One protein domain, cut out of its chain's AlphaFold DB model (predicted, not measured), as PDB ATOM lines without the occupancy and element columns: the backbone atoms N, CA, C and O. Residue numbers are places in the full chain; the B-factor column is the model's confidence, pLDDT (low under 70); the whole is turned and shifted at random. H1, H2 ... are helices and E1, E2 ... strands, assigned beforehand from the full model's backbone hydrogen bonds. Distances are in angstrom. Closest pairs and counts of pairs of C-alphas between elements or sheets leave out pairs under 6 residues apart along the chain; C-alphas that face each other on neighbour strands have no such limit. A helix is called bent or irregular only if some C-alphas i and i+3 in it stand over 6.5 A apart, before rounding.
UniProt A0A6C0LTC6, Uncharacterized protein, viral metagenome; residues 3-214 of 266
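AT A GLANCE: This is residues 3 to 214 of the 266 residues of an uncharacterized protein of viral metagenome (UniProt A0A6C0LTC6). A twisted sheet of six strands curls round helix H3 on one face, and the helical hairpin H1 and H2 covers part of the other face. H4 packs on the E5 and E6 end of the sheet, the hairpin H5 and H6 extends outward from H4, and H7 and H8 form a loose end piece whose residues 193 to 198 stick out. The printed part has 212 residues, with eight named helices and six named strands in the order E1 H1 H2 E2 E3 E4 H3 E5 H4 H5 H6 H7 H8 E6. The sheet runs E1 E2 E3 E4 E5 E6 and is mixed, as is the class, helices and strands. The whole is compact, with a radius of gyration of the C-alphas of 18.6 A and spans of 52 by 43 by 36 A.

IN THESE COORDINATES: The strands are E1, residues 3 to 8, from C-alpha 3 at (37.487, -61.029, -42.791); E2, 50 to 56; E3, 59 to 70, 33.3 A long; E4, 73 to 82, 26.5 A; E5, 119 to 124; and E6, 208 to 213, ending at C-alpha 213 at (34.004, -36.968, -49.252). The helices are H1, 13 to 31, 22.3 A; H2, 38 to 47; H3, 101 to 114, 20.1 A; H4, 126 to 134; H5, 149 to 161; H6, 165 to 179, 20.8 A; H7, 186 to 194; and H8, 197 to 205. H1 is irregular, with C-alphas 25 and 28 9.2 A apart; so is H4, with C-alphas 127 and 130 7.3 A apart, and only just H5, with C-alphas 149 and 152 6.7 A apart.

HOW THE PARTS SIT: E2, E3 and E4 form a meander, each strand the antiparallel neighbour of the one before; N 52 and O 64 are 2.8 A apart, N 65 and O 79 2.8 A. E1 is antiparallel to E2, with N 5 and O 53 2.8 A apart. E4, H3 and E5 form a strand-helix-strand unit, two parallel neighbour strands with a helix between, its crossover right-handed; N 77 and O 121 are 2.8 A apart. E6 is antiparallel to E5, with N 210 and O 122 2.8 A apart. The sheet and the helices on both its faces make three layers: H1 and H2 on one face of the sheet E1 E2 E3 E4 E5 E6, the sheet itself, and H3 and H4 on the opposite face. The closest C-alphas of H3 and E4 are those of Gly 101 and Asn 82, 5.6 A. H1 and H2, a helical hairpin, touch at Gly 28 and Asn 38, their closest C-alphas, 5.7 A, at a shallow tilt of 22 degrees, opposite ways; H1 touches H2 with residues 20 to 28 alone. H4 touches H5 at a steep tilt of 53 degrees, their closest C-alphas being those of Ser 130 and Gln 157, 6.1 A. H5 and H6, a helical hairpin, touch at a shallow tilt of 18 degrees, opposite ways, their closest C-alphas being those of Ala 159 and Ile 168, 5.7 A. H6 only grazes the sheet, with residues 172 to 179. H7 and H8 are close but not clearly touching, with C-alphas 192 and 199 their closest, 6.6 A; H7 is apart from H6. Every O i to N i+4 pair is within hydrogen-bond range in H2, H3, H6 and H7, against 12 of 15 in H1, 3 of 5 in H4, 8 of 9 in H5 and 4 of 5 in H8.

THE WHOLE: The C-alphas farthest apart, of Arg 91 and Glu 186, are 59.8 A apart. The printed part has no cut. The long links are E4 to H3 and H4 to H5. The mean pLDDT of the printed part is 78.8; residues 35, 126, 141 to 150 and 176 to 206 are under 70.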
ATOM      1  N   ARG A   3      38.682 -61.871 -42.941       92.62
ATOM      2  CA  ARG A   3      37.487 -61.029 -42.791       92.62
ATOM      3  C   ARG A   3      37.757 -59.812 -41.919       92.62
ATOM      4  O   ARG A   3      38.609 -59.870 -41.033       92.62
ATOM      5  N   VAL A   4      37.000 -58.746 -42.160       94.25
ATOM      6  CA  VAL A   4      36.943 -57.559 -41.304       94.25
ATOM      7  C   VAL A   4      35.625 -57.602 -40.537       94.25
ATOM      8  O   VAL A   4      34.561 -57.716 -41.142       94.25
ATOM      9  N   LEU A   5      35.710 -57.572 -39.213       94.56
ATOM     10  CA  LEU A   5      34.575 -57.546 -38.293       94.56
ATOM     11  C   LEU A   5      34.397 -56.123 -37.763       94.56
ATOM     12  O   LEU A   5      35.380 -55.390 -37.671       94.56
ATOM     13  N   ILE A   6      33.162 -55.738 -37.447       95.81
ATOM     14  CA  ILE A   6      32.804 -54.389 -36.991       95.81
ATOM     15  C   ILE A   6      31.976 -54.544 -35.722       95.81
ATOM     16  O   ILE A   6      30.981 -55.269 -35.748       95.81
ATOM     17  N   TYR A   7      32.377 -53.864 -34.653       96.31
ATOM     18  CA  TYR A   7      31.702 -53.896 -33.358       96.31
ATOM     19  C   TYR A   7      31.460 -52.481 -32.858       96.31
ATOM     20  O   TYR A   7      32.373 -51.659 -32.894       96.31
ATOM     21  N   HIS A   8      30.250 -52.200 -32.385       95.12
ATOM     22  CA  HIS A   8      29.922 -50.929 -31.742       95.12
ATOM     23  C   HIS A   8      29.993 -51.074 -30.220       95.12
ATOM     24  O   HIS A   8      29.390 -52.001 -29.673       95.12
ATOM     25  N   HIS A   9      30.657 -50.148 -29.524       90.88
ATOM     26  CA  HIS A   9      30.936 -50.272 -28.085       90.88
ATOM     27  C   HIS A   9      29.678 -50.492 -27.220       90.88
ATOM     28  O   HIS A   9      29.720 -51.234 -26.239       90.88
ATOM     29  N   LYS A  10      28.531 -49.901 -27.603       91.38
ATOM     30  CA  LYS A  10      27.249 -50.095 -26.890       91.38
ATOM     31  C   LYS A  10      26.500 -51.358 -27.300       91.38
ATOM     32  O   LYS A  10      25.885 -51.989 -26.450       91.38
ATOM     33  N   ASN A  11      26.521 -51.707 -28.587       92.75
ATOM     34  CA  ASN A  11      25.638 -52.754 -29.119       92.75
ATOM     35  C   ASN A  11      26.287 -54.139 -29.037       92.75
ATOM     36  O   ASN A  11      25.588 -55.136 -28.912       92.75
ATOM     37  N   ASP A  12      27.619 -54.195 -29.084       93.44
ATOM     38  CA  ASP A  12      28.408 -55.423 -29.166       93.44
ATOM     39  C   ASP A  12      29.374 -55.559 -27.976       93.44
ATOM     40  O   ASP A  12      30.463 -56.113 -28.124       93.44
ATOM     41  N   LYS A  13      28.997 -55.037 -26.801       92.62
ATOM     42  CA  LYS A  13      29.879 -54.817 -25.636       92.62
ATOM     43  C   LYS A  13      30.796 -56.001 -25.300       92.62
ATOM     44  O   LYS A  13      31.993 -55.807 -25.116       92.62
ATOM     45  N   GLU A  14      30.270 -57.224 -25.250       93.62
ATOM     46  CA  GLU A  14      31.073 -58.417 -24.936       93.62
ATOM     47  C   GLU A  14      32.162 -58.682 -25.981       93.62
ATOM     48  O   GLU A  14      33.334 -58.847 -25.642       93.62
ATOM     49  N   ARG A  15      31.791 -58.681 -27.268       93.62
ATOM     50  CA  ARG A  15      32.733 -58.918 -28.372       93.62
ATOM     51  C   ARG A  15      33.719 -57.766 -28.506       93.62
ATOM     52  O   ARG A  15      34.901 -58.007 -28.725       93.62
ATOM     53  N   TYR A  16      33.241 -56.539 -28.341       93.56
ATOM     54  CA  TYR A  16      34.055 -55.331 -28.335       93.56
ATOM     55  C   TYR A  16      35.152 -55.422 -27.264       93.56
ATOM     56  O   TYR A  16      36.337 -55.366 -27.593       93.56
ATOM     57  N   ASN A  17      34.777 -55.705 -26.013       93.19
ATOM     58  CA  ASN A  17      35.718 -55.847 -24.900       93.19
ATOM     59  C   ASN A  17      36.687 -57.017 -25.097       93.19
ATOM     60  O   ASN A  17      37.879 -56.886 -24.821       93.19
ATOM     61  N   HIS A  18      36.199 -58.154 -25.605       94.69
ATOM     62  CA  HIS A  18      37.054 -59.292 -25.931       94.69
ATOM     63  C   HIS A  18      38.160 -58.890 -26.915       94.69
ATOM     64  O   HIS A  18      39.340 -59.109 -26.640       94.69
ATOM     65  N   TYR A  19      37.802 -58.249 -28.032       94.38
ATOM     66  CA  TYR A  19      38.783 -57.870 -29.046       94.38
ATOM     67  C   TYR A  19      39.706 -56.731 -28.611       94.38
ATOM     68  O   TYR A  19      40.880 -56.774 -28.972       94.38
ATOM     69  N   ILE A  20      39.239 -55.769 -27.809       93.31
ATOM     70  CA  ILE A  20      40.125 -54.771 -27.190       93.31
ATOM     71  C   ILE A  20      41.202 -55.463 -26.364       93.31
ATOM     72  O   ILE A  20      42.388 -55.196 -26.551       93.31
ATOM     73  N   ASN A  21      40.810 -56.390 -25.491       92.88
ATOM     74  CA  ASN A  21      41.753 -57.082 -24.620       92.88
ATOM     75  C   ASN A  21      42.764 -57.912 -25.424       92.88
ATOM     76  O   ASN A  21      43.954 -57.903 -25.112       92.88
ATOM     77  N   GLU A  22      42.329 -58.575 -26.495       93.19
ATOM     78  CA  GLU A  22      43.236 -59.304 -27.389       93.19
ATOM     79  C   GLU A  22      44.195 -58.369 -28.143       93.19
ATOM     80  O   GLU A  22      45.389 -58.657 -28.243       93.19
ATOM     81  N   ILE A  23      43.724 -57.213 -28.623       92.06
ATOM     82  CA  ILE A  23      44.579 -56.205 -29.273       92.06
ATOM     83  C   ILE A  23      45.615 -55.658 -28.281       92.06
ATOM     84  O   ILE A  23      46.791 -55.551 -28.636       92.06
ATOM     85  N   ARG A  24      45.215 -55.386 -27.032       90.94
ATOM     86  CA  ARG A  24      46.110 -54.935 -25.954       90.94
ATOM     87  C   ARG A  24      47.210 -55.943 -25.650       90.94
ATOM     88  O   ARG A  24      48.374 -55.562 -25.578       90.94
ATOM     89  N   LYS A  25      46.863 -57.232 -25.544       88.69
ATOM     90  CA  LYS A  25      47.838 -58.316 -25.328       88.69
ATOM     91  C   LYS A  25      48.859 -58.413 -26.460       88.69
ATOM     92  O   LYS A  25      50.029 -58.686 -26.213       88.69
ATOM     93  N   ILE A  26      48.427 -58.209 -27.706       85.50
ATOM     94  CA  ILE A  26      49.326 -58.220 -28.867       85.50
ATOM     95  C   ILE A  26      50.227 -56.971 -28.882       85.50
ATOM     96  O   ILE A  26      51.407 -57.062 -29.235       85.50
ATOM     97  N   GLY A  27      49.666 -55.819 -28.514       78.12
ATOM     98  CA  GLY A  27      50.360 -54.545 -28.365       78.12
ATOM     99  C   GLY A  27      50.670 -53.808 -29.675       78.12
ATOM    100  O   GLY A  27      50.700 -54.372 -30.780       78.12
ATOM    101  N   GLY A  28      50.966 -52.510 -29.541       71.50
ATOM    102  CA  GLY A  28      51.261 -51.612 -30.666       71.50
ATOM    103  C   GLY A  28      52.547 -51.979 -31.413       71.50
ATOM    104  O   GLY A  28      52.655 -51.770 -32.623       71.50
ATOM    105  N   LYS A  29      53.496 -52.630 -30.729       72.19
ATOM    106  CA  LYS A  29      54.767 -53.094 -31.309       72.19
ATOM    107  C   LYS A  29      54.548 -54.012 -32.515       72.19
ATOM    108  O   LYS A  29      55.180 -53.834 -33.555       72.19
ATOM    109  N   LYS A  30      53.627 -54.976 -32.398       78.38
ATOM    110  CA  LYS A  30      53.375 -55.975 -33.445       78.38
ATOM    111  C   LYS A  30      52.365 -55.485 -34.480       78.38
ATOM    112  O   LYS A  30      52.602 -55.668 -35.670       78.38
ATOM    113  N   LEU A  31      51.268 -54.855 -34.055       81.12
ATOM    114  CA  LEU A  31      50.185 -54.451 -34.966       81.12
ATOM    115  C   LEU A  31      50.473 -53.137 -35.708       81.12
ATOM    116  O   LEU A  31      50.108 -53.010 -36.877       81.12
ATOM    117  N   CYS A  32      51.155 -52.193 -35.056       79.44
ATOM    118  CA  CYS A  32      51.407 -50.835 -35.548       79.44
ATOM    119  C   CYS A  32      52.897 -50.561 -35.841       79.44
ATOM    120  O   CYS A  32      53.288 -49.405 -35.996       79.44
ATOM    121  N   PHE A  33      53.740 -51.600 -35.924       76.62
ATOM    122  CA  PHE A  33      55.183 -51.493 -36.213       76.62
ATOM    123  C   PHE A  33      55.943 -50.526 -35.289       76.62
ATOM    124  O   PHE A  33      56.837 -49.816 -35.746       76.62
ATOM    125  N   SER A  34      55.565 -50.466 -34.009       71.38
ATOM    126  CA  SER A  34      56.168 -49.561 -33.014       71.38
ATOM    127  C   SER A  34      56.081 -48.071 -33.367       71.38
ATOM    128  O   SER A  34      56.838 -47.273 -32.824       71.38
ATOM    129  N   LYS A  35      55.180 -47.676 -34.278       69.50
ATOM    130  CA  LYS A  35      54.996 -46.266 -34.652       69.50
ATOM    131  C   LYS A  35      54.192 -45.457 -33.631       69.50
ATOM    132  O   LYS A  35      54.105 -44.245 -33.773       69.50
ATOM    133  N   ILE A  36      53.592 -46.124 -32.646       74.81
ATOM    134  CA  ILE A  36      52.777 -45.518 -31.590       74.81
ATOM    135  C   ILE A  36      53.165 -46.108 -30.232       74.81
ATOM    136  O   ILE A  36      53.612 -47.260 -30.167       74.81
ATOM    137  N   SER A  37      52.975 -45.333 -29.163       78.81
ATOM    138  CA  SER A  37      53.107 -45.820 -27.789       78.81
ATOM    139  C   SER A  37      51.933 -46.735 -27.418       78.81
ATOM    140  O   SER A  37      50.857 -46.680 -28.020       78.81
ATOM    141  N   ASN A  38      52.140 -47.603 -26.425       78.06
ATOM    142  CA  ASN A  38      51.057 -48.440 -25.904       78.06
ATOM    143  C   ASN A  38      50.017 -47.614 -25.129       78.06
ATOM    144  O   ASN A  38      48.853 -47.998 -25.116       78.06
ATOM    145  N   ASP A  39      50.413 -46.484 -24.541       79.50
ATOM    146  CA  ASP A  39      49.490 -45.592 -23.831       79.50
ATOM    147  C   ASP A  39      48.495 -44.966 -24.808       79.50
ATOM    148  O   ASP A  39      47.291 -45.138 -24.644       79.50
ATOM    149  N   PHE A  40      48.993 -44.403 -25.916       81.31
ATOM    150  CA  PHE A  40      48.145 -43.882 -26.990       81.31
ATOM    151  C   PHE A  40      47.224 -44.967 -27.569       81.31
ATOM    152  O   PHE A  40      46.043 -44.735 -27.801       81.31
ATOM    153  N   LEU A  41      47.739 -46.191 -27.761       84.12
ATOM    154  CA  LEU A  41      46.917 -47.325 -28.195       84.12
ATOM    155  C   LEU A  41      45.758 -47.599 -27.223       84.12
ATOM    156  O   LEU A  41      44.641 -47.860 -27.666       84.12
ATOM    157  N   ASN A  42      46.029 -47.595 -25.919       86.50
ATOM    158  CA  ASN A  42      45.025 -47.890 -24.905       86.50
ATOM    159  C   ASN A  42      43.956 -46.800 -24.833       86.50
ATOM    160  O   ASN A  42      42.777 -47.149 -24.827       86.50
ATOM    161  N   GLU A  43      44.367 -45.532 -24.855       86.12
ATOM    162  CA  GLU A  43      43.469 -44.373 -24.873       86.12
ATOM    163  C   GLU A  43      42.524 -44.418 -26.080       86.12
ATOM    164  O   GLU A  43      41.305 -44.334 -25.923       86.12
ATOM    165  N   THR A  44      43.062 -44.652 -27.281       87.56
ATOM    166  CA  THR A  44      42.254 -44.754 -28.501       87.56
ATOM    167  C   THR A  44      41.297 -45.953 -28.480       87.56
ATOM    168  O   THR A  44      40.185 -45.868 -29.002       87.56
ATOM    169  N   LEU A  45      41.684 -47.093 -27.895       89.44
ATOM    170  CA  LEU A  45      40.785 -48.251 -27.771       89.44
ATOM    171  C   LEU A  45      39.624 -47.981 -26.802       89.44
ATOM    172  O   LEU A  45      38.504 -48.421 -27.067       89.44
ATOM    173  N   ASP A  46      39.874 -47.260 -25.707       88.06
ATOM    174  CA  ASP A  46      38.842 -46.932 -24.718       88.06
ATOM    175  C   ASP A  46      37.865 -45.862 -25.213       88.06
ATOM    176  O   ASP A  46      36.679 -45.917 -24.886       88.06
ATOM    177  N   ALA A  47      38.346 -44.906 -26.009       88.44
ATOM    178  CA  ALA A  47      37.540 -43.781 -26.469       88.44
ATOM    179  C   ALA A  47      36.643 -44.103 -27.676       88.44
ATOM    180  O   ALA A  47      35.682 -43.370 -27.911       88.44
ATOM    181  N   CYS A  48      36.946 -45.155 -28.447       92.19
ATOM    182  CA  CYS A  48      36.351 -45.282 -29.774       92.19
ATOM    183  C   CYS A  48      34.908 -45.812 -29.814       92.19
ATOM    184  O   CYS A  48      34.523 -46.710 -29.065       92.19
ATOM    185  N   ASP A  49      34.097 -45.301 -30.748       94.19
ATOM    186  CA  ASP A  49      32.706 -45.757 -30.899       94.19
ATOM    187  C   ASP A  49      32.599 -47.141 -31.564       94.19
ATOM    188  O   ASP A  49      31.767 -47.977 -31.179       94.19
ATOM    189  N   TYR A  50      33.405 -47.352 -32.609       96.12
ATOM    190  CA  TYR A  50      33.423 -48.539 -33.454       96.12
ATOM    191  C   TYR A  50      34.830 -49.130 -33.540       96.12
ATOM    192  O   TYR A  50      35.781 -48.469 -33.961       96.12
ATOM    193  N   LEU A  51      34.923 -50.432 -33.276       96.81
ATOM    194  CA  LEU A  51      36.134 -51.220 -33.457       96.81
ATOM    195  C   LEU A  51      36.019 -52.089 -34.709       96.81
ATOM    196  O   LEU A  51      35.136 -52.942 -34.833       96.81
ATOM    197  N   PHE A  52      36.964 -51.909 -35.625       96.88
ATOM    198  CA  PHE A  52      37.162 -52.780 -36.776       96.88
ATOM    199  C   PHE A  52      38.271 -53.774 -36.461       96.88
ATOM    200  O   PHE A  52      39.353 -53.365 -36.054       96.88
ATOM    201  N   VAL A  53      38.051 -55.065 -36.704       95.56
ATOM    202  CA  VAL A  53      39.046 -56.117 -36.448       95.56
ATOM    203  C   VAL A  53      39.266 -56.939 -37.708       95.56
ATOM    204  O   VAL A  53      38.357 -57.606 -38.202       95.56
ATOM    205  N   HIS A  54      40.488 -56.921 -38.232       94.38
ATOM    206  CA  HIS A  54      40.897 -57.768 -39.344       94.38
ATOM    207  C   HIS A  54      41.469 -59.087 -38.818       94.38
ATOM    208  O   HIS A  54      42.534 -59.119 -38.197       94.38
ATOM    209  N   ILE A  55      40.777 -60.185 -39.128       92.62
ATOM    210  CA  ILE A  55      41.166 -61.543 -38.744       92.62
ATOM    211  C   ILE A  55      41.619 -62.333 -39.973       92.62
ATOM    212  O   ILE A  55      40.925 -62.382 -40.993       92.62
ATOM    213  N   PHE A  56      42.749 -63.026 -39.846       90.56
ATOM    214  CA  PHE A  56      43.249 -63.993 -40.818       90.56
ATOM    215  C   PHE A  56      43.604 -65.301 -40.109       90.56
ATOM    216  O   PHE A  56      44.501 -65.325 -39.275       90.56
ATOM    217  N   ARG A  57      42.925 -66.403 -40.465       86.69
ATOM    218  CA  ARG A  57      43.131 -67.730 -39.838       86.69
ATOM    219  C   ARG A  57      43.036 -67.686 -38.302       86.69
ATOM    220  O   ARG A  57      43.874 -68.258 -37.620       86.69
ATOM    221  N   SER A  58      42.016 -66.996 -37.794       85.19
ATOM    222  CA  SER A  58      41.751 -66.819 -36.355       85.19
ATOM    223  C   SER A  58      42.738 -65.923 -35.602       85.19
ATOM    224  O   SER A  58      42.538 -65.687 -34.420       85.19
ATOM    225  N   GLU A  59      43.732 -65.344 -36.278       89.19
ATOM    226  CA  GLU A  59      44.623 -64.349 -35.683       89.19
ATOM    227  C   GLU A  59      44.246 -62.927 -36.090       89.19
ATOM    228  O   GLU A  59      43.917 -62.660 -37.253       89.19
ATOM    229  N   ILE A  60      44.372 -61.993 -35.148       91.56
ATOM    230  CA  ILE A  60      44.229 -60.563 -35.409       91.56
ATOM    231  C   ILE A  60      45.461 -60.087 -36.181       91.56
ATOM    232  O   ILE A  60      46.604 -60.239 -35.748       91.56
ATOM    233  N   ARG A  61      45.224 -59.511 -37.358       90.69
ATOM    234  CA  ARG A  61      46.263 -58.951 -38.231       90.69
ATOM    235  C   ARG A  61      46.228 -57.435 -38.286       90.69
ATOM    236  O   ARG A  61      47.239 -56.829 -38.634       90.69
ATOM    237  N   GLY A  62      45.096 -56.833 -37.960       91.50
ATOM    238  CA  GLY A  62      44.929 -55.392 -37.954       91.50
ATOM    239  C   GLY A  62      43.644 -54.989 -37.262       91.50
ATOM    240  O   GLY A  62      42.778 -55.827 -37.005       91.50
ATOM    241  N   PHE A  63      43.530 -53.703 -36.979       94.31
ATOM    242  CA  PHE A  63      42.349 -53.106 -36.388       94.31
ATOM    243  C   PHE A  63      42.228 -51.636 -36.801       94.31
ATOM    244  O   PHE A  63      43.186 -51.045 -37.311       94.31
ATOM    245  N   ALA A  64      41.052 -51.057 -36.590       95.06
ATOM    246  CA  ALA A  64      40.874 -49.612 -36.612       95.06
ATOM    247  C   ALA A  64      39.882 -49.164 -35.541       95.06
ATOM    248  O   ALA A  64      38.868 -49.831 -35.328       95.06
ATOM    249  N   CYS A  65      40.181 -48.029 -34.927       94.69
ATOM    250  CA  CYS A  65      39.343 -47.329 -33.967       94.69
ATOM    251  C   CYS A  65      38.704 -46.132 -34.666       94.69
ATOM    252  O   CYS A  65      39.391 -45.356 -35.340       94.69
ATOM    253  N   VAL A  66      37.380 -46.047 -34.586       96.19
ATOM    254  CA  VAL A  66      36.591 -45.144 -35.420       96.19
ATOM    255  C   VAL A  66      35.457 -44.522 -34.619       96.19
ATOM    256  O   VAL A  66      34.639 -45.240 -34.050       96.19
ATOM    257  N   ASP A  67      35.351 -43.202 -34.700       94.50
ATOM    258  CA  ASP A  67      34.325 -42.410 -34.031       94.50
ATOM    259  C   ASP A  67      33.277 -41.902 -35.008       94.50
ATOM    260  O   ASP A  67      33.557 -41.620 -36.183       94.50
ATOM    261  N   TYR A  68      32.045 -41.764 -34.520       93.19
ATOM    262  CA  TYR A  68      30.949 -41.191 -35.286       93.19
ATOM    263  C   TYR A  68      30.456 -39.889 -34.656       93.19
ATOM    264  O   TYR A  68      29.610 -39.855 -33.763       93.19
ATOM    265  N   ASN A  69      30.913 -38.769 -35.209       90.62
ATOM    266  CA  ASN A  69      30.473 -37.445 -34.799       90.62
ATOM    267  C   ASN A  69      29.148 -37.090 -35.483       90.62
ATOM    268  O   ASN A  69      28.990 -37.235 -36.696       90.62
ATOM    269  N   THR A  70      28.199 -36.543 -34.722       85.69
ATOM    270  CA  THR A  70      26.860 -36.189 -35.224       85.69
ATOM    271  C   THR A  70      26.752 -34.747 -35.730       85.69
ATOM    272  O   THR A  70      25.877 -34.456 -36.552       85.69
ATOM    273  N   GLN A  71      27.649 -33.845 -35.311       83.69
ATOM    274  CA  GLN A  71      27.627 -32.423 -35.676       83.69
ATOM    275  C   GLN A  71      29.033 -31.887 -36.015       83.69
ATOM    276  O   GLN A  71      29.797 -31.565 -35.113       83.69
ATOM    277  N   PRO A  72      29.390 -31.752 -37.308       83.88
ATOM    278  CA  PRO A  72      28.679 -32.278 -38.478       83.88
ATOM    279  C   PRO A  72      28.699 -33.816 -38.505       83.88
ATOM    280  O   PRO A  72      29.630 -34.416 -37.987       83.88
ATOM    281  N   LYS A  73      27.718 -34.458 -39.161       90.38
ATOM    282  CA  LYS A  73      27.701 -35.925 -39.345       90.38
ATOM    283  C   LYS A  73      28.919 -36.400 -40.135       90.38
ATOM    284  O   LYS A  73      28.936 -36.238 -41.360       90.38
ATOM    285  N   HIS A  74      29.909 -36.980 -39.472       92.81
ATOM    286  CA  HIS A  74      31.103 -37.519 -40.112       92.81
ATOM    287  C   HIS A  74      31.697 -38.671 -39.309       92.81
ATOM    288  O   HIS A  74      31.432 -38.811 -38.122       92.81
ATOM    289  N   ILE A  75      32.486 -39.492 -39.994       95.50
ATOM    290  CA  ILE A  75      33.311 -40.507 -39.346       95.50
ATOM    291  C   ILE A  75      34.705 -39.930 -39.133       95.50
ATOM    292  O   ILE A  75      35.249 -39.324 -40.060       95.50
ATOM    293  N   TYR A  76      35.287 -40.153 -37.962       94.69
ATOM    294  CA  TYR A  76      36.686 -39.870 -37.676       94.69
ATOM    295  C   TYR A  76      37.439 -41.187 -37.447       94.69
ATOM    296  O   TYR A  76      37.001 -42.030 -36.676       94.69
ATOM    297  N   ILE A  77      38.531 -41.408 -38.180       94.12
ATOM    298  CA  ILE A  77      39.422 -42.553 -37.966       94.12
ATOM    299  C   ILE A  77      40.537 -42.074 -37.046       94.12
ATOM    300  O   ILE A  77      41.383 -41.294 -37.491       94.12
ATOM    301  N   ASP A  78      40.532 -42.551 -35.803       90.38
ATOM    302  CA  ASP A  78      41.531 -42.160 -34.809       90.38
ATOM    303  C   ASP A  78      42.827 -42.959 -34.988       90.38
ATOM    304  O   ASP A  78      43.914 -42.406 -35.149       90.38
ATOM    305  N   LEU A  79      42.699 -44.283 -35.111       89.25
ATOM    306  CA  LEU A  79      43.836 -45.171 -35.328       89.25
ATOM    307  C   LEU A  79      43.486 -46.292 -36.297       89.25
ATOM    308  O   LEU A  79      42.422 -46.900 -36.224       89.25
ATOM    309  N   ILE A  80      44.416 -46.611 -37.193       90.88
ATOM    310  CA  ILE A  80      44.335 -47.785 -38.058       90.88
ATOM    311  C   ILE A  80      45.706 -48.436 -38.167       90.88
ATOM    312  O   ILE A  80      46.692 -47.818 -38.572       90.88
ATOM    313  N   CYS A  81      45.752 -49.721 -37.840       89.00
ATOM    314  CA  CYS A  81      46.963 -50.517 -37.891       89.00
ATOM    315  C   CYS A  81      46.700 -51.828 -38.613       89.00
ATOM    316  O   CYS A  81      45.684 -52.490 -38.406       89.00
ATOM    317  N   ASN A  82      47.634 -52.236 -39.467       87.81
ATOM    318  CA  ASN A  82      47.552 -53.525 -40.132       87.81
ATOM    319  C   ASN A  82      48.945 -54.071 -40.428       87.81
ATOM    320  O   ASN A  82      49.750 -53.444 -41.120       87.81
ATOM    321  N   THR A  83      49.189 -55.291 -39.971       85.81
ATOM    322  CA  THR A  83      50.421 -56.025 -40.249       85.81
ATOM    323  C   THR A  83      50.539 -56.362 -41.732       85.81
ATOM    324  O   THR A  83      49.564 -56.652 -42.433       85.81
ATOM    325  N   LYS A  84      51.770 -56.310 -42.237       81.38
ATOM    326  CA  LYS A  84      52.082 -56.659 -43.620       81.38
ATOM    327  C   LYS A  84      52.181 -58.173 -43.721       81.38
ATOM    328  O   LYS A  84      52.840 -58.816 -42.909       81.38
ATOM    329  N   PHE A  85      51.562 -58.742 -44.746       80.88
ATOM    330  CA  PHE A  85      51.847 -60.123 -45.106       80.88
ATOM    331  C   PHE A  85      53.251 -60.225 -45.697       80.88
ATOM    332  O   PHE A  85      53.680 -59.343 -46.442       80.88
ATOM    333  N   HIS A  86      53.920 -61.349 -45.448       77.81
ATOM    334  CA  HIS A  86      55.065 -61.731 -46.264       77.81
ATOM    335  C   HIS A  86      54.639 -61.817 -47.733       77.81
ATOM    336  O   HIS A  86      53.580 -62.376 -48.045       77.81
ATOM    337  N   ALA A  87      55.472 -61.273 -48.624       74.50
ATOM    338  CA  ALA A  87      55.209 -61.258 -50.063       74.50
ATOM    339  C   ALA A  87      54.970 -62.677 -50.609       74.50
ATOM    340  O   ALA A  87      54.078 -62.896 -51.427       74.50
ATOM    341  N   MET A  88      55.702 -63.661 -50.082       77.88
ATOM    342  CA  MET A  88      55.553 -65.058 -50.465       77.88
ATOM    343  C   MET A  88      54.281 -65.686 -49.867       77.88
ATOM    344  O   MET A  88      53.942 -65.520 -48.688       77.88
ATOM    345  N   LYS A  89      53.554 -66.442 -50.696       78.94
ATOM    346  CA  LYS A  89      52.444 -67.288 -50.250       78.94
ATOM    347  C   LYS A  89      52.955 -68.694 -49.966       78.94
ATOM    348  O   LYS A  89      53.537 -69.321 -50.844       78.94
ATOM    349  N   SER A  90      52.702 -69.201 -48.762       77.62
ATOM    350  CA  SER A  90      52.916 -70.621 -48.475       77.62
ATOM    351  C   SER A  90      51.936 -71.465 -49.295       77.62
ATOM    352  O   SER A  90      50.831 -71.007 -49.606       77.62
ATOM    353  N   ARG A  91      52.292 -72.722 -49.589       73.81
ATOM    354  CA  ARG A  91      51.394 -73.673 -50.275       73.81
ATOM    355  C   ARG A  91      50.021 -73.758 -49.588       73.81
ATOM    356  O   ARG A  91      48.995 -73.698 -50.258       73.81
ATOM    357  N   SER A  92      50.005 -73.742 -48.254       74.12
ATOM    358  CA  SER A  92      48.793 -73.763 -47.423       74.12
ATOM    359  C   SER A  92      47.939 -72.488 -47.471       74.12
ATOM    360  O   SER A  92      46.764 -72.534 -47.121       74.12
ATOM    361  N   THR A  93      48.487 -71.344 -47.898       74.75
ATOM    362  CA  THR A  93      47.765 -70.054 -47.937       74.75
ATOM    363  C   THR A  93      47.535 -69.526 -49.351       74.75
ATOM    364  O   THR A  93      46.981 -68.440 -49.510       74.75
ATOM    365  N   LYS A  94      47.922 -70.284 -50.386       76.94
ATOM    366  CA  LYS A  94      47.847 -69.863 -51.794       76.94
ATOM    367  C   LYS A  94      46.419 -69.519 -52.236       76.94
ATOM    368  O   LYS A  94      46.235 -68.514 -52.920       76.94
ATOM    369  N   HIS A  95      45.442 -70.313 -51.798       78.56
ATOM    370  CA  HIS A  95      44.019 -70.159 -52.121       78.56
ATOM    371  C   HIS A  95      43.294 -69.135 -51.230       78.56
ATOM    372  O   HIS A  95      42.164 -68.755 -51.520       78.56
ATOM    373  N   LEU A  96      43.916 -68.679 -50.137       81.88
ATOM    374  CA  LEU A  96      43.279 -67.747 -49.213       81.88
ATOM    375  C   LEU A  96      43.426 -66.306 -49.706       81.88
ATOM    376  O   LEU A  96      44.533 -65.827 -49.979       81.88
ATOM    377  N   VAL A  97      42.306 -65.587 -49.741       84.31
ATOM    378  CA  VAL A  97      42.295 -64.133 -49.918       84.31
ATOM    379  C   VAL A  97      42.952 -63.494 -48.694       84.31
ATOM    380  O   VAL A  97      42.623 -63.831 -47.557       84.31
ATOM    381  N   ARG A  98      43.918 -62.603 -48.929       85.50
ATOM    382  CA  ARG A  98      44.604 -61.828 -47.890       85.50
ATOM    383  C   ARG A  98      44.051 -60.410 -47.931       85.50
ATOM    384  O   ARG A  98      44.440 -59.649 -48.813       85.50
ATOM    385  N   LEU A  99      43.135 -60.095 -47.020       86.44
ATOM    386  CA  LEU A  99      42.671 -58.722 -46.846       86.44
ATOM    387  C   LEU A  99      43.780 -57.882 -46.200       86.44
ATOM    388  O   LEU A  99      44.702 -58.419 -45.588       86.44
ATOM    389  N   GLY A 100      43.726 -56.565 -46.341       86.12
ATOM    390  CA  GLY A 100      44.696 -55.653 -45.738       86.12
ATOM    391  C   GLY A 100      44.074 -54.336 -45.293       86.12
ATOM    392  O   GLY A 100      42.857 -54.195 -45.221       86.12
ATOM    393  N   GLY A 101      44.924 -53.335 -45.035       85.62
ATOM    394  CA  GLY A 101      44.476 -52.001 -44.602       85.62
ATOM    395  C   GLY A 101      43.463 -51.352 -45.554       85.62
ATOM    396  O   GLY A 101      42.532 -50.695 -45.101       85.62
ATOM    397  N   LYS A 102      43.566 -51.631 -46.862       89.75
ATOM    398  CA  LYS A 102      42.585 -51.200 -47.870       89.75
ATOM    399  C   LYS A 102      41.174 -51.695 -47.544       89.75
ATOM    400  O   LYS A 102      40.217 -50.943 -47.677       89.75
ATOM    401  N   ASP A 103      41.045 -52.952 -47.144       92.94
ATOM    402  CA  ASP A 103      39.747 -53.574 -46.889       92.94
ATOM    403  C   ASP A 103      39.123 -53.050 -45.595       92.94
ATOM    404  O   ASP A 103      37.910 -52.867 -45.538       92.94
ATOM    405  N   ILE A 104      39.950 -52.712 -44.598       93.56
ATOM    406  CA  ILE A 104      39.503 -51.990 -43.398       93.56
ATOM    407  C   ILE A 104      38.963 -50.608 -43.795       93.56
ATOM    408  O   ILE A 104      37.846 -50.264 -43.426       93.56
ATOM    409  N   ILE A 105      39.695 -49.843 -44.615       93.62
ATOM    410  CA  ILE A 105      39.244 -48.523 -45.096       93.62
ATOM    411  C   ILE A 105      37.932 -48.630 -45.877       93.62
ATOM    412  O   ILE A 105      37.016 -47.845 -45.641       93.62
ATOM    413  N   ASN A 106      37.804 -49.617 -46.764       93.69
ATOM    414  CA  ASN A 106      36.565 -49.850 -47.506       93.69
ATOM    415  C   ASN A 106      35.396 -50.200 -46.568       93.69
ATOM    416  O   ASN A 106      34.278 -49.731 -46.777       93.69
ATOM    417  N   ALA A 107      35.644 -50.990 -45.517       95.25
ATOM    418  CA  ALA A 107      34.635 -51.300 -44.509       95.25
ATOM    419  C   ALA A 107      34.204 -50.044 -43.728       95.25
ATOM    420  O   ALA A 107      33.011 -49.870 -43.467       95.25
ATOM    421  N   ILE A 108      35.140 -49.141 -43.413       95.81
ATOM    422  CA  ILE A 108      34.850 -47.839 -42.792       95.81
ATOM    423  C   ILE A 108      34.015 -46.969 -43.735       95.81
ATOM    424  O   ILE A 108      33.016 -46.380 -43.316       95.81
ATOM    425  N   HIS A 109      34.364 -46.924 -45.025       94.19
ATOM    426  CA  HIS A 109      33.570 -46.219 -46.032       94.19
ATOM    427  C   HIS A 109      32.133 -46.749 -46.065       94.19
ATOM    428  O   HIS A 109      31.203 -45.950 -45.961       94.19
ATOM    429  N   GLY A 110      31.952 -48.073 -46.092       94.00
ATOM    430  CA  GLY A 110      30.634 -48.708 -46.042       94.00
ATOM    431  C   GLY A 110      29.871 -48.460 -44.734       94.00
ATOM    432  O   GLY A 110      28.648 -48.315 -44.749       94.00
ATOM    433  N   LEU A 111      30.552 -48.357 -43.585       94.50
ATOM    434  CA  LEU A 111      29.918 -47.924 -42.334       94.50
ATOM    435  C   LEU A 111      29.376 -46.494 -42.460       94.50
ATOM    436  O   LEU A 111      28.221 -46.254 -42.118       94.50
ATOM    437  N   GLY A 112      30.158 -45.557 -42.995       92.75
ATOM    438  CA  GLY A 112      29.697 -44.173 -43.124       92.75
ATOM    439  C   GLY A 112      28.593 -43.979 -44.156       92.75
ATOM    440  O   GLY A 112      27.740 -43.122 -43.939       92.75
ATOM    441  N   GLU A 113      28.515 -44.805 -45.202       92.12
ATOM    442  CA  GLU A 113      27.339 -44.836 -46.084       92.12
ATOM    443  C   GLU A 113      26.080 -45.257 -45.315       92.12
ATOM    444  O   GLU A 113      25.061 -44.563 -45.375       92.12
ATOM    445  N   ARG A 114      26.165 -46.328 -44.509       91.94
ATOM    446  CA  ARG A 114      25.053 -46.794 -43.655       91.94
ATOM    447  C   ARG A 114      24.622 -45.740 -42.632       91.94
ATOM    448  O   ARG A 114      23.428 -45.533 -42.434       91.94
ATOM    449  N   LEU A 115      25.579 -45.031 -42.034       91.50
ATOM    450  CA  LEU A 115      25.334 -43.960 -41.058       91.50
ATOM    451  C   LEU A 115      25.016 -42.595 -41.699       91.50
ATOM    452  O   LEU A 115      24.843 -41.598 -40.987       91.50
ATOM    453  N   LYS A 116      24.947 -42.522 -43.036       91.06
ATOM    454  CA  LYS A 116      24.721 -41.289 -43.812       91.06
ATOM    455  C   LYS A 116      25.691 -40.158 -43.428       91.06
ATOM    456  O   LYS A 116      25.306 -38.987 -43.348       91.06
ATOM    457  N   ALA A 117      26.949 -40.506 -43.164       90.81
ATOM    458  CA  ALA A 117      28.018 -39.557 -42.891       90.81
ATOM    459  C   ALA A 117      28.304 -38.688 -44.127       90.81
ATOM    460  O   ALA A 117      28.221 -39.132 -45.272       90.81
ATOM    461  N   ARG A 118      28.659 -37.416 -43.917       89.62
ATOM    462  CA  ARG A 118      28.978 -36.486 -45.015       89.62
ATOM    463  C   ARG A 118      30.368 -36.736 -45.596       89.62
ATOM    464  O   ARG A 118      30.596 -36.467 -46.775       89.62
ATOM    465  N   TYR A 119      31.294 -37.176 -44.755       90.94
ATOM    466  CA  TYR A 119      32.678 -37.476 -45.093       90.94
ATOM    467  C   TYR A 119      33.290 -38.388 -44.022       90.94
ATOM    468  O   TYR A 119      32.722 -38.556 -42.941       90.94
ATOM    469  N   VAL A 120      34.452 -38.947 -44.342       94.00
ATOM    470  CA  VAL A 120      35.357 -39.614 -43.403       94.00
ATOM    471  C   VAL A 120      36.587 -38.729 -43.235       94.00
ATOM    472  O   VAL A 120      37.107 -38.228 -44.231       94.00
ATOM    473  N   LYS A 121      37.028 -38.498 -42.002       92.75
ATOM    474  CA  LYS A 121      38.175 -37.662 -41.634       92.75
ATOM    475  C   LYS A 121      39.216 -38.505 -40.905       92.75
ATOM    476  O   LYS A 121      38.859 -39.446 -40.210       92.75
ATOM    477  N   LEU A 122      40.486 -38.166 -41.079       91.00
ATOM    478  CA  LEU A 122      41.615 -38.732 -40.340       91.00
ATOM    479  C   LEU A 122      42.757 -37.720 -40.281       91.00
ATOM    480  O   LEU A 122      42.787 -36.800 -41.102       91.00
ATOM    481  N   ASN A 123      43.719 -37.928 -39.387       85.06
ATOM    482  CA  ASN A 123      44.986 -37.199 -39.388       85.06
ATOM    483  C   ASN A 123      46.105 -38.118 -39.901       85.06
ATOM    484  O   ASN A 123      46.406 -39.152 -39.312       85.06
ATOM    485  N   ALA A 124      46.697 -37.778 -41.047       80.75
ATOM    486  CA  ALA A 124      47.719 -38.592 -41.695       80.75
ATOM    487  C   ALA A 124      49.124 -38.110 -41.332       80.75
ATOM    488  O   ALA A 124      49.492 -36.977 -41.645       80.75
ATOM    489  N   ILE A 125      49.948 -38.987 -40.758       77.06
ATOM    490  CA  ILE A 125      51.389 -38.731 -40.630       77.06
ATOM    491  C   ILE A 125      52.073 -38.749 -42.006       77.06
ATOM    492  O   ILE A 125      51.594 -39.382 -42.950       77.06
ATOM    493  N   GLN A 126      53.227 -38.091 -42.098       69.38
ATOM    494  CA  GLN A 126      54.075 -37.946 -43.292       69.38
ATOM    495  C   GLN A 126      54.150 -39.202 -44.175       69.38
ATOM    496  O   GLN A 126      53.878 -39.138 -45.376       69.38
ATOM    497  N   ASP A 127      54.427 -40.357 -43.574       71.06
ATOM    498  CA  ASP A 127      54.636 -41.624 -44.285       71.06
ATOM    499  C   ASP A 127      53.393 -42.188 -44.986       71.06
ATOM    500  O   ASP A 127      53.517 -43.024 -45.879       71.06
ATOM    501  N   VAL A 128      52.189 -41.791 -44.565       76.00
ATOM    502  CA  VAL A 128      50.926 -42.411 -45.009       76.00
ATOM    503  C   VAL A 128      50.024 -41.456 -45.792       76.00
ATOM    504  O   VAL A 128      48.984 -41.874 -46.297       76.00
ATOM    505  N   ILE A 129      50.430 -40.194 -45.968       79.12
ATOM    506  CA  ILE A 129      49.688 -39.203 -46.769       79.12
ATOM    507  C   ILE A 129      49.454 -39.714 -48.198       79.12
ATOM    508  O   ILE A 129      48.328 -39.679 -48.697       79.12
ATOM    509  N   SER A 130      50.504 -40.219 -48.853       77.88
ATOM    510  CA  SER A 130      50.433 -40.748 -50.224       77.88
ATOM    511  C   SER A 130      49.503 -41.963 -50.316       77.88
ATOM    512  O   SER A 130      48.699 -42.066 -51.246       77.88
ATOM    513  N   TYR A 131      49.540 -42.835 -49.304       83.06
ATOM    514  CA  TYR A 131      48.648 -43.984 -49.184       83.06
ATOM    515  C   TYR A 131      47.176 -43.551 -49.138       83.06
ATOM    516  O   TYR A 131      46.388 -43.992 -49.972       83.06
ATOM    517  N   TYR A 132      46.797 -42.635 -48.243       84.88
ATOM    518  CA  TYR A 132      45.408 -42.168 -48.154       84.88
ATOM    519  C   TYR A 132      44.960 -41.368 -49.380       84.88
ATOM    520  O   TYR A 132      43.810 -41.493 -49.807       84.88
ATOM    521  N   HIS A 133      45.861 -40.601 -49.996       83.19
ATOM    522  CA  HIS A 133      45.564 -39.900 -51.244       83.19
ATOM    523  C   HIS A 133      45.170 -40.870 -52.368       83.19
ATOM    524  O   HIS A 133      44.198 -40.623 -53.083       83.19
ATOM    525  N   HIS A 134      45.850 -42.019 -52.480       81.81
ATOM    526  CA  HIS A 134      45.484 -43.071 -53.435       81.81
ATOM    527  C   HIS A 134      44.060 -43.620 -53.203       81.81
ATOM    528  O   HIS A 134      43.369 -43.966 -54.159       81.81
ATOM    529  N   PHE A 135      43.582 -43.629 -51.954       83.25
ATOM    530  CA  PHE A 135      42.204 -44.003 -51.596       83.25
ATOM    531  C   PHE A 135      41.180 -42.866 -51.743       83.25
ATOM    532  O   PHE A 135      40.026 -43.011 -51.342       83.25
ATOM    533  N   GLY A 136      41.566 -41.738 -52.344       83.19
ATOM    534  CA  GLY A 136      40.667 -40.622 -52.631       83.19
ATOM    535  C   GLY A 136      40.478 -39.646 -51.472       83.19
ATOM    536  O   GLY A 136      39.589 -38.793 -51.541       83.19
ATOM    537  N   TYR A 137      41.296 -39.737 -50.420       84.69
ATOM    538  CA  TYR A 137      41.347 -38.698 -49.400       84.69
ATOM    539  C   TYR A 137      42.034 -37.447 -49.950       84.69
ATOM    540  O   TYR A 137      42.993 -37.503 -50.719       84.69
ATOM    541  N   THR A 138      41.552 -36.287 -49.525       82.19
ATOM    542  CA  THR A 138      42.120 -34.987 -49.886       82.19
ATOM    543  C   THR A 138      42.273 -34.134 -48.639       82.19
ATOM    544  O   THR A 138      41.521 -34.323 -47.693       82.19
ATOM    545  N   PHE A 139      43.200 -33.180 -48.623       80.69
ATOM    546  CA  PHE A 139      43.335 -32.265 -47.485       80.69
ATOM    547  C   PHE A 139      42.022 -31.512 -47.195       80.69
ATOM    548  O   PHE A 139      41.282 -31.164 -48.125       80.69
ATOM    549  N   GLU A 140      41.730 -31.291 -45.908       70.38
ATOM    550  CA  GLU A 140      40.451 -30.759 -45.406       70.38
ATOM    551  C   GLU A 140      40.135 -29.356 -45.930       70.38
ATOM    552  O   GLU A 140      38.980 -29.059 -46.244       70.38
ATOM    553  N   ASN A 141      41.175 -28.542 -46.115       64.50
ATOM    554  CA  ASN A 141      41.138 -27.254 -46.796       64.50
ATOM    555  C   ASN A 141      41.614 -27.417 -48.239       64.50
ATOM    556  O   ASN A 141      42.769 -27.133 -48.548       64.50
ATOM    557  N   PRO A 142      40.775 -27.883 -49.174       53.53
ATOM    558  CA  PRO A 142      41.127 -27.795 -50.567       53.53
ATOM    559  C   PRO A 142      41.087 -26.321 -50.945       53.53
ATOM    560  O   PRO A 142      40.008 -25.741 -51.051       53.53
ATOM    561  N   ASP A 143      42.260 -25.735 -51.145       46.19
ATOM    562  CA  ASP A 143      42.413 -24.448 -51.803       46.19
ATOM    563  C   ASP A 143      41.455 -24.432 -53.012       46.19
ATOM    564  O   ASP A 143      41.538 -25.285 -53.904       46.19
ATOM    565  N   LEU A 144      40.434 -23.564 -52.979       45.88
ATOM    566  CA  LEU A 144      39.252 -23.600 -53.864       45.88
ATOM    567  C   LEU A 144      39.596 -23.296 -55.337       45.88
ATOM    568  O   LEU A 144      38.711 -23.107 -56.176       45.88
ATOM    569  N   ARG A 145      40.888 -23.226 -55.668       41.81
ATOM    570  CA  ARG A 145      41.434 -22.782 -56.943       41.81
ATOM    571  C   ARG A 145      42.507 -23.771 -57.436       41.81
ATOM    572  O   ARG A 145      43.654 -23.728 -57.022       41.81
ATOM    573  N   TYR A 146      42.124 -24.570 -58.435       44.12
ATOM    574  CA  TYR A 146      42.985 -25.162 -59.478       44.12
ATOM    575  C   TYR A 146      43.810 -26.451 -59.236       44.12
ATOM    576  O   TYR A 146      44.197 -26.822 -58.136       44.12
ATOM    577  N   ASN A 147      44.064 -27.107 -60.382       44.81
ATOM    578  CA  ASN A 147      44.700 -28.397 -60.719       44.81
ATOM    579  C   ASN A 147      46.035 -28.780 -60.041       44.81
ATOM    580  O   ASN A 147      46.629 -29.786 -60.412       44.81
ATOM    581  N   SER A 148      46.539 -28.030 -59.065       50.19
ATOM    582  CA  SER A 148      47.830 -28.301 -58.413       50.19
ATOM    583  C   SER A 148      47.759 -29.293 -57.248       50.19
ATOM    584  O   SER A 148      48.789 -29.571 -56.639       50.19
ATOM    585  N   LYS A 149      46.569 -29.823 -56.924       54.50
ATOM    586  CA  LYS A 149      46.365 -30.762 -55.807       54.50
ATOM    587  C   LYS A 149      47.255 -32.002 -55.890       54.50
ATOM    588  O   LYS A 149      47.786 -32.423 -54.870       54.50
ATOM    589  N   ASN A 150      47.446 -32.533 -57.095       62.38
ATOM    590  CA  ASN A 150      48.178 -33.780 -57.284       62.38
ATOM    591  C   ASN A 150      49.696 -33.570 -57.269       62.38
ATOM    592  O   ASN A 150      50.410 -34.418 -56.754       62.38
ATOM    593  N   LYS A 151      50.191 -32.418 -57.741       75.25
ATOM    594  CA  LYS A 151      51.627 -32.222 -57.984       75.25
ATOM    595  C   LYS A 151      52.475 -32.342 -56.710       75.25
ATOM    596  O   LYS A 151      53.469 -33.049 -56.716       75.25
ATOM    597  N   LEU A 152      52.052 -31.718 -55.605       75.50
ATOM    598  CA  LEU A 152      52.795 -31.783 -54.334       75.50
ATOM    599  C   LEU A 152      52.767 -33.183 -53.705       75.50
ATOM    600  O   LEU A 152      53.736 -33.587 -53.074       75.50
ATOM    601  N   VAL A 153      51.670 -33.930 -53.867       77.44
ATOM    602  CA  VAL A 153      51.573 -35.302 -53.345       77.44
ATOM    603  C   VAL A 153      52.373 -36.272 -54.220       77.44
ATOM    604  O   VAL A 153      53.009 -37.180 -53.695       77.44
ATOM    605  N   GLU A 154      52.397 -36.061 -55.536       79.75
ATOM    606  CA  GLU A 154      53.244 -36.807 -56.473       79.75
ATOM    607  C   GLU A 154      54.738 -36.549 -56.213       79.75
ATOM    608  O   GLU A 154      55.522 -37.495 -56.173       79.75
ATOM    609  N   GLU A 155      55.131 -35.290 -55.988       81.50
ATOM    610  CA  GLU A 155      56.490 -34.918 -55.566       81.50
ATOM    611  C   GLU A 155      56.853 -35.590 -54.234       81.50
ATOM    612  O   GLU A 155      57.926 -36.181 -54.119       81.50
ATOM    613  N   LEU A 156      55.936 -35.584 -53.257       81.56
ATOM    614  CA  LEU A 156      56.130 -36.258 -51.971       81.56
ATOM    615  C   LEU A 156      56.353 -37.764 -52.154       81.56
ATOM    616  O   LEU A 156      57.269 -38.329 -51.563       81.56
ATOM    617  N   GLN A 157      55.538 -38.412 -52.988       80.00
ATOM    618  CA  GLN A 157      55.642 -39.845 -53.256       80.00
ATOM    619  C   GLN A 157      56.979 -40.208 -53.922       80.00
ATOM    620  O   GLN A 157      57.566 -41.236 -53.581       80.00
ATOM    621  N   LYS A 158      57.483 -39.367 -54.835       83.44
ATOM    622  CA  LYS A 158      58.810 -39.542 -55.446       83.44
ATOM    623  C   LYS A 158      59.929 -39.406 -54.414       83.44
ATOM    624  O   LYS A 158      60.730 -40.327 -54.276       83.44
ATOM    625  N   ALA A 159      59.919 -38.330 -53.626       80.62
ATOM    626  CA  ALA A 159      60.927 -38.090 -52.592       80.62
ATOM    627  C   ALA A 159      60.950 -39.201 -51.522       80.62
ATOM    628  O   ALA A 159      62.019 -39.592 -51.050       80.62
ATOM    629  N   GLN A 160      59.783 -39.760 -51.177       80.06
ATOM    630  CA  GLN A 160      59.663 -40.931 -50.300       80.06
ATOM    631  C   GLN A 160      60.294 -42.188 -50.912       80.06
ATOM    632  O   GLN A 160      60.980 -42.929 -50.209       80.06
ATOM    633  N   GLY A 161      60.086 -42.427 -52.211       78.75
ATOM    634  CA  GLY A 161      60.717 -43.536 -52.935       78.75
ATOM    635  C   GLY A 161      62.244 -43.425 -52.971       78.75
ATOM    636  O   GLY A 161      62.938 -44.422 -52.793       78.75
ATOM    637  N   GLU A 162      62.755 -42.204 -53.121       86.19
ATOM    638  CA  GLU A 162      64.188 -41.875 -53.131       86.19
ATOM    639  C   GLU A 162      64.814 -41.802 -51.723       86.19
ATOM    640  O   GLU A 162      66.027 -41.659 -51.598       86.19
ATOM    641  N   LYS A 163      64.008 -41.917 -50.654       79.94
ATOM    642  CA  LYS A 163      64.425 -41.790 -49.242       79.94
ATOM    643  C   LYS A 163      65.156 -40.472 -48.922       79.94
ATOM    644  O   LYS A 163      65.985 -40.420 -48.015       79.94
ATOM    645  N   ASN A 164      64.835 -39.389 -49.634       82.25
ATOM    646  CA  ASN A 164      65.474 -38.083 -49.453       82.25
ATOM    647  C   ASN A 164      64.758 -37.250 -48.376       82.25
ATOM    648  O   ASN A 164      63.875 -36.449 -48.683       82.25
ATOM    649  N   GLN A 165      65.150 -37.408 -47.109       76.50
ATOM    650  CA  GLN A 165      64.456 -36.781 -45.976       76.50
ATOM    651  C   GLN A 165      64.362 -35.247 -46.071       76.50
ATOM    652  O   GLN A 165      63.311 -34.680 -45.785       76.50
ATOM    653  N   SER A 166      65.422 -34.579 -46.539       76.62
ATOM    654  CA  SER A 166      65.448 -33.114 -46.686       76.62
ATOM    655  C   SER A 166      64.390 -32.621 -47.676       76.62
ATOM    656  O   SER A 166      63.708 -31.622 -47.429       76.62
ATOM    657  N   GLU A 167      64.208 -33.338 -48.787       80.50
ATOM    658  CA  GLU A 167      63.207 -32.980 -49.791       80.50
ATOM    659  C   GLU A 167      61.785 -33.302 -49.316       80.50
ATOM    660  O   GLU A 167      60.878 -32.489 -49.508       80.50
ATOM    661  N   ILE A 168      61.594 -34.426 -48.613       73.81
ATOM    662  CA  ILE A 168      60.300 -34.769 -48.005       73.81
ATOM    663  C   ILE A 168      59.875 -33.659 -47.027       73.81
ATOM    664  O   ILE A 168      58.752 -33.159 -47.118       73.81
ATOM    665  N   ASP A 169      60.781 -33.198 -46.160       72.75
ATOM    666  CA  ASP A 169      60.495 -32.138 -45.188       72.75
ATOM    667  C   ASP A 169      60.163 -30.803 -45.874       72.75
ATOM    668  O   ASP A 169      59.225 -30.104 -45.473       72.75
ATOM    669  N   LYS A 170      60.873 -30.444 -46.952       80.25
ATOM    670  CA  LYS A 170      60.565 -29.247 -47.757       80.25
ATOM    671  C   LYS A 170      59.185 -29.330 -48.406       80.25
ATOM    672  O   LYS A 170      58.434 -28.353 -48.367       80.25
ATOM    673  N   ILE A 171      58.842 -30.467 -49.011       77.81
ATOM    674  CA  ILE A 171      57.544 -30.668 -49.667       77.81
ATOM    675  C   ILE A 171      56.419 -30.616 -48.635       77.81
ATOM    676  O   ILE A 171      55.405 -29.958 -48.870       77.81
ATOM    677  N   ILE A 172      56.604 -31.219 -47.460       73.12
ATOM    678  CA  ILE A 172      55.597 -31.159 -46.399       73.12
ATOM    679  C   ILE A 172      55.417 -29.743 -45.880       73.12
ATOM    680  O   ILE A 172      54.276 -29.305 -45.756       73.12
ATOM    681  N   ARG A 173      56.494 -28.978 -45.672       72.25
ATOM    682  CA  ARG A 173      56.369 -27.552 -45.326       72.25
ATOM    683  C   ARG A 173      55.520 -26.803 -46.353       72.25
ATOM    684  O   ARG A 173      54.620 -26.062 -45.968       72.25
ATOM    685  N   LYS A 174      55.731 -27.046 -47.654       75.81
ATOM    686  CA  LYS A 174      54.897 -26.462 -48.723       75.81
ATOM    687  C   LYS A 174      53.430 -26.895 -48.609       75.81
ATOM    688  O   LYS A 174      52.547 -26.061 -48.784       75.81
ATOM    689  N   ILE A 175      53.160 -28.170 -48.313       72.56
ATOM    690  CA  ILE A 175      51.800 -28.700 -48.104       72.56
ATOM    691  C   ILE A 175      51.139 -28.014 -46.903       72.56
ATOM    692  O   ILE A 175      50.024 -27.510 -47.032       72.56
ATOM    693  N   VAL A 176      51.816 -27.948 -45.756       68.69
ATOM    694  CA  VAL A 176      51.265 -27.369 -44.524       68.69
ATOM    695  C   VAL A 176      51.011 -25.873 -44.692       68.69
ATOM    696  O   VAL A 176      49.897 -25.432 -44.437       68.69
ATOM    697  N   VAL A 177      51.973 -25.098 -45.206       66.69
ATOM    698  CA  VAL A 177      51.780 -23.657 -45.467       66.69
ATOM    699  C   VAL A 177      50.592 -23.416 -46.401       66.69
ATOM    700  O   VAL A 177      49.806 -22.496 -46.188       66.69
ATOM    701  N   ARG A 178      50.436 -24.254 -47.431       66.31
ATOM    702  CA  ARG A 178      49.411 -24.067 -48.457       66.31
ATOM    703  C   ARG A 178      48.008 -24.467 -48.010       66.31
ATOM    704  O   ARG A 178      47.053 -23.750 -48.290       66.31
ATOM    705  N   TYR A 179      47.870 -25.623 -47.370       62.53
ATOM    706  CA  TYR A 179      46.562 -26.178 -47.005       62.53
ATOM    707  C   TYR A 179      46.159 -25.836 -45.567       62.53
ATOM    708  O   TYR A 179      44.978 -25.858 -45.228       62.53
ATOM    709  N   TYR A 180      47.114 -25.447 -44.724       61.53
ATOM    710  CA  TYR A 180      46.892 -25.117 -43.321       61.53
ATOM    711  C   TYR A 180      47.600 -23.806 -42.953       61.53
ATOM    712  O   TYR A 180      48.429 -23.788 -42.048       61.53
ATOM    713  N   PRO A 181      47.256 -22.668 -43.589       54.94
ATOM    714  CA  PRO A 181      47.927 -21.392 -43.325       54.94
ATOM    715  C   PRO A 181      47.810 -20.950 -41.856       54.94
ATOM    716  O   PRO A 181      48.709 -20.307 -41.327       54.94
ATOM    717  N   LYS A 182      46.735 -21.357 -41.161       50.56
ATOM    718  CA  LYS A 182      46.548 -21.109 -39.719       50.56
ATOM    719  C   LYS A 182      47.466 -21.944 -38.818       50.56
ATOM    720  O   LYS A 182      47.667 -21.564 -37.671       50.56
ATOM    721  N   PHE A 183      48.021 -23.051 -39.315       51.28
ATOM    722  CA  PHE A 183      48.974 -23.882 -38.571       51.28
ATOM    723  C   PHE A 183      50.255 -23.096 -38.264       51.28
ATOM    724  O   PHE A 183      50.761 -23.143 -37.149       51.28
ATOM    725  N   TYR A 184      50.697 -22.265 -39.214       43.97
ATOM    726  CA  TYR A 184      51.807 -21.329 -39.055       43.97
ATOM    727  C   TYR A 184      51.337 -19.873 -38.852       43.97
ATOM    728  O   TYR A 184      51.961 -18.968 -39.397       43.97
ATOM    729  N   ASN A 185      50.255 -19.591 -38.112       45.53
ATOM    730  CA  ASN A 185      49.952 -18.186 -37.779       45.53
ATOM    731  C   ASN A 185      51.055 -17.588 -36.872       45.53
ATOM    732  O   ASN A 185      51.762 -18.334 -36.193       45.53
ATOM    733  N   GLU A 186      51.209 -16.262 -36.852       41.66
ATOM    734  CA  GLU A 186      52.255 -15.580 -36.070       41.66
ATOM    735  C   GLU A 186      52.234 -15.950 -34.579       41.66
ATOM    736  O   GLU A 186      53.289 -16.176 -34.003       41.66
ATOM    737  N   VAL A 187      51.060 -16.132 -33.968       47.00
ATOM    738  CA  VAL A 187      50.911 -16.555 -32.561       47.00
ATOM    739  C   VAL A 187      51.507 -17.952 -32.319       47.00
ATOM    740  O   VAL A 187      52.215 -18.169 -31.334       47.00
ATOM    741  N   ASN A 188      51.296 -18.888 -33.244       47.03
ATOM    742  CA  ASN A 188      51.867 -20.232 -33.186       47.03
ATOM    743  C   ASN A 188      53.358 -20.224 -33.546       47.03
ATOM    744  O   ASN A 188      54.144 -20.903 -32.900       47.03
ATOM    745  N   GLN A 189      53.787 -19.406 -34.512       44.47
ATOM    746  CA  GLN A 189      55.206 -19.239 -34.837       44.47
ATOM    747  C   GLN A 189      56.005 -18.623 -33.685       44.47
ATOM    748  O   GLN A 189      57.160 -18.997 -33.514       44.47
ATOM    749  N   THR A 190      55.419 -17.730 -32.883       45.69
ATOM    750  CA  THR A 190      56.060 -17.178 -31.678       45.69
ATOM    751  C   THR A 190      56.160 -18.226 -30.565       45.69
ATOM    752  O   THR A 190      57.171 -18.249 -29.866       45.69
ATOM    753  N   LYS A 191      55.194 -19.156 -30.449       48.28
ATOM    754  CA  LYS A 191      55.333 -20.369 -29.614       48.28
ATOM    755  C   LYS A 191      56.459 -21.283 -30.123       48.28
ATOM    756  O   LYS A 191      57.353 -21.622 -29.364       48.28
ATOM    757  N   TYR A 192      56.507 -21.569 -31.426       46.50
ATOM    758  CA  TYR A 192      57.541 -22.411 -32.060       46.50
ATOM    759  C   TYR A 192      58.908 -21.730 -32.278       46.50
ATOM    760  O   TYR A 192      59.808 -22.334 -32.866       46.50
ATOM    761  N   LYS A 193      59.044 -20.448 -31.923       45.94
ATOM    762  CA  LYS A 193      60.313 -19.700 -31.915       45.94
ATOM    763  C   LYS A 193      60.960 -19.684 -30.532       45.94
ATOM    764  O   LYS A 193      62.151 -19.412 -30.459       45.94
ATOM    765  N   LYS A 194      60.185 -19.915 -29.464       46.94
ATOM    766  CA  LYS A 194      60.669 -19.879 -28.077       46.94
ATOM    767  C   LYS A 194      61.143 -21.234 -27.557       46.94
ATOM    768  O   LYS A 194      61.922 -21.251 -26.616       46.94
ATOM    769  N   GLU A 195      60.728 -22.330 -28.181       41.09
ATOM    770  CA  GLU A 195      61.136 -23.684 -27.808       41.09
ATOM    771  C   GLU A 195      61.661 -24.431 -29.038       41.09
ATOM    772  O   GLU A 195      61.249 -24.173 -30.172       41.09
ATOM    773  N   ASP A 196      62.633 -25.293 -28.775       44.38
ATOM    774  CA  ASP A 196      63.616 -25.892 -29.671       44.38
ATOM    775  C   ASP A 196      63.056 -26.538 -30.961       44.38
ATOM    776  O   ASP A 196      61.853 -26.761 -31.142       44.38
ATOM    777  N   SER A 197      63.965 -26.877 -31.880       49.06
ATOM    778  CA  SER A 197      63.699 -27.503 -33.184       49.06
ATOM    779  C   SER A 197      62.802 -28.761 -33.145       49.06
ATOM    780  O   SER A 197      62.161 -29.077 -34.155       49.06
ATOM    781  N   ASP A 198      62.675 -29.413 -31.987       46.94
ATOM    782  CA  ASP A 198      61.859 -30.609 -31.753       46.94
ATOM    783  C   ASP A 198      60.346 -30.341 -31.653       46.94
ATOM    784  O   ASP A 198      59.544 -31.147 -32.129       46.94
ATOM    785  N   THR A 199      59.911 -29.162 -31.212       42.31
ATOM    786  CA  THR A 199      58.474 -28.825 -31.098       42.31
ATOM    787  C   THR A 199      57.782 -28.726 -32.471       42.31
ATOM    788  O   THR A 199      56.584 -28.979 -32.634       42.31
ATOM    789  N   LYS A 200      58.546 -28.397 -33.526       46.16
ATOM    790  CA  LYS A 200      58.062 -28.421 -34.922       46.16
ATOM    791  C   LYS A 200      57.895 -29.846 -35.450       46.16
ATOM    792  O   LYS A 200      57.007 -30.067 -36.272       46.16
ATOM    793  N   ARG A 201      58.716 -30.798 -34.987       47.81
ATOM    794  CA  ARG A 201      58.528 -32.232 -35.260       47.81
ATOM    795  C   ARG A 201      57.292 -32.764 -34.543       47.81
ATOM    796  O   ARG A 201      56.537 -33.508 -35.158       47.81
ATOM    797  N   GLU A 202      57.038 -32.330 -33.310       43.69
ATOM    798  CA  GLU A 202      55.824 -32.691 -32.567       43.69
ATOM    799  C   GLU A 202      54.552 -32.173 -33.235       43.69
ATOM    800  O   GLU A 202      53.614 -32.929 -33.445       43.69
ATOM    801  N   ALA A 203      54.509 -30.919 -33.688       44.25
ATOM    802  CA  ALA A 203      53.336 -30.423 -34.412       44.25
ATOM    803  C   ALA A 203      53.062 -31.236 -35.705       44.25
ATOM    804  O   ALA A 203      51.914 -31.392 -36.122       44.25
ATOM    805  N   MET A 204      54.112 -31.792 -36.323       51.31
ATOM    806  CA  MET A 204      54.020 -32.705 -37.469       51.31
ATOM    807  C   MET A 204      53.688 -34.160 -37.081       51.31
ATOM    808  O   MET A 204      53.270 -34.923 -37.957       51.31
ATOM    809  N   SER A 205      53.826 -34.549 -35.805       53.41
ATOM    810  CA  SER A 205      53.474 -35.884 -35.298       53.41
ATOM    811  C   SER A 205      51.961 -36.062 -35.138       53.41
ATOM    812  O   SER A 205      51.449 -37.139 -35.435       53.41
ATOM    813  N   TYR A 206      51.230 -34.987 -34.811       59.31
ATOM    814  CA  TYR A 206      49.759 -34.977 -34.723       59.31
ATOM    815  C   TYR A 206      49.045 -35.248 -36.066       59.31
ATOM    816  O   TYR A 206      47.835 -35.469 -36.097       59.31
ATOM    817  N   GLY A 207      49.789 -35.278 -37.180       72.56
ATOM    818  CA  GLY A 207      49.292 -35.636 -38.505       72.56
ATOM    819  C   GLY A 207      48.553 -34.503 -39.226       72.56
ATOM    820  O   GLY A 207      48.046 -33.553 -38.638       72.56
ATOM    821  N   ILE A 208      48.498 -34.596 -40.554       75.75
ATOM    822  CA  ILE A 208      47.816 -33.627 -41.414       75.75
ATOM    823  C   ILE A 208      46.379 -34.106 -41.654       75.75
ATOM    824  O   ILE A 208      46.202 -35.206 -42.186       75.75
ATOM    825  N   PRO A 209      45.347 -33.297 -41.350       81.25
ATOM    826  CA  PRO A 209      43.966 -33.685 -41.594       81.25
ATOM    827  C   PRO A 209      43.712 -34.025 -43.067       81.25
ATOM    828  O   PRO A 209      44.100 -33.302 -43.992       81.25
ATOM    829  N   MET A 210      43.032 -35.134 -43.314       84.56
ATOM    830  CA  MET A 210      42.595 -35.554 -44.637       84.56
ATOM    831  C   MET A 210      41.143 -36.010 -44.572       84.56
ATOM    832  O   MET A 210      40.714 -36.656 -43.620       84.56
ATOM    833  N   ILE A 211      40.378 -35.678 -45.609       89.31
ATOM    834  CA  ILE A 211      38.962 -36.001 -45.732       89.31
ATOM    835  C   ILE A 211      38.678 -36.777 -47.015       89.31
ATOM    836  O   ILE A 211      39.076 -36.385 -48.116       89.31
ATOM    837  N   TYR A 212      37.918 -37.853 -46.877       90.62
ATOM    838  CA  TYR A 212      37.243 -38.538 -47.963       90.62
ATOM    839  C   TYR A 212      35.793 -38.066 -47.993       90.62
ATOM    840  O   TYR A 212      35.024 -38.301 -47.061       90.62
ATOM    841  N   LYS A 213      35.401 -37.369 -49.058       88.94
ATOM    842  CA  LYS A 213      34.004 -36.968 -49.252       88.94
ATOM    843  C   LYS A 213      33.297 -38.070 -50.019       88.94
ATOM    844  O   LYS A 213      33.680 -38.348 -51.157       88.94
ATOM    845  N   TYR A 214      32.233 -38.622 -49.441       85.06
ATOM    846  CA  TYR A 214      31.324 -39.473 -50.197       85.06
ATOM    847  C   TYR A 214      30.873 -38.714 -51.437       85.06
ATOM    848  O   TYR A 214      30.530 -37.523 -51.369       85.06
TER     849      TYR A 214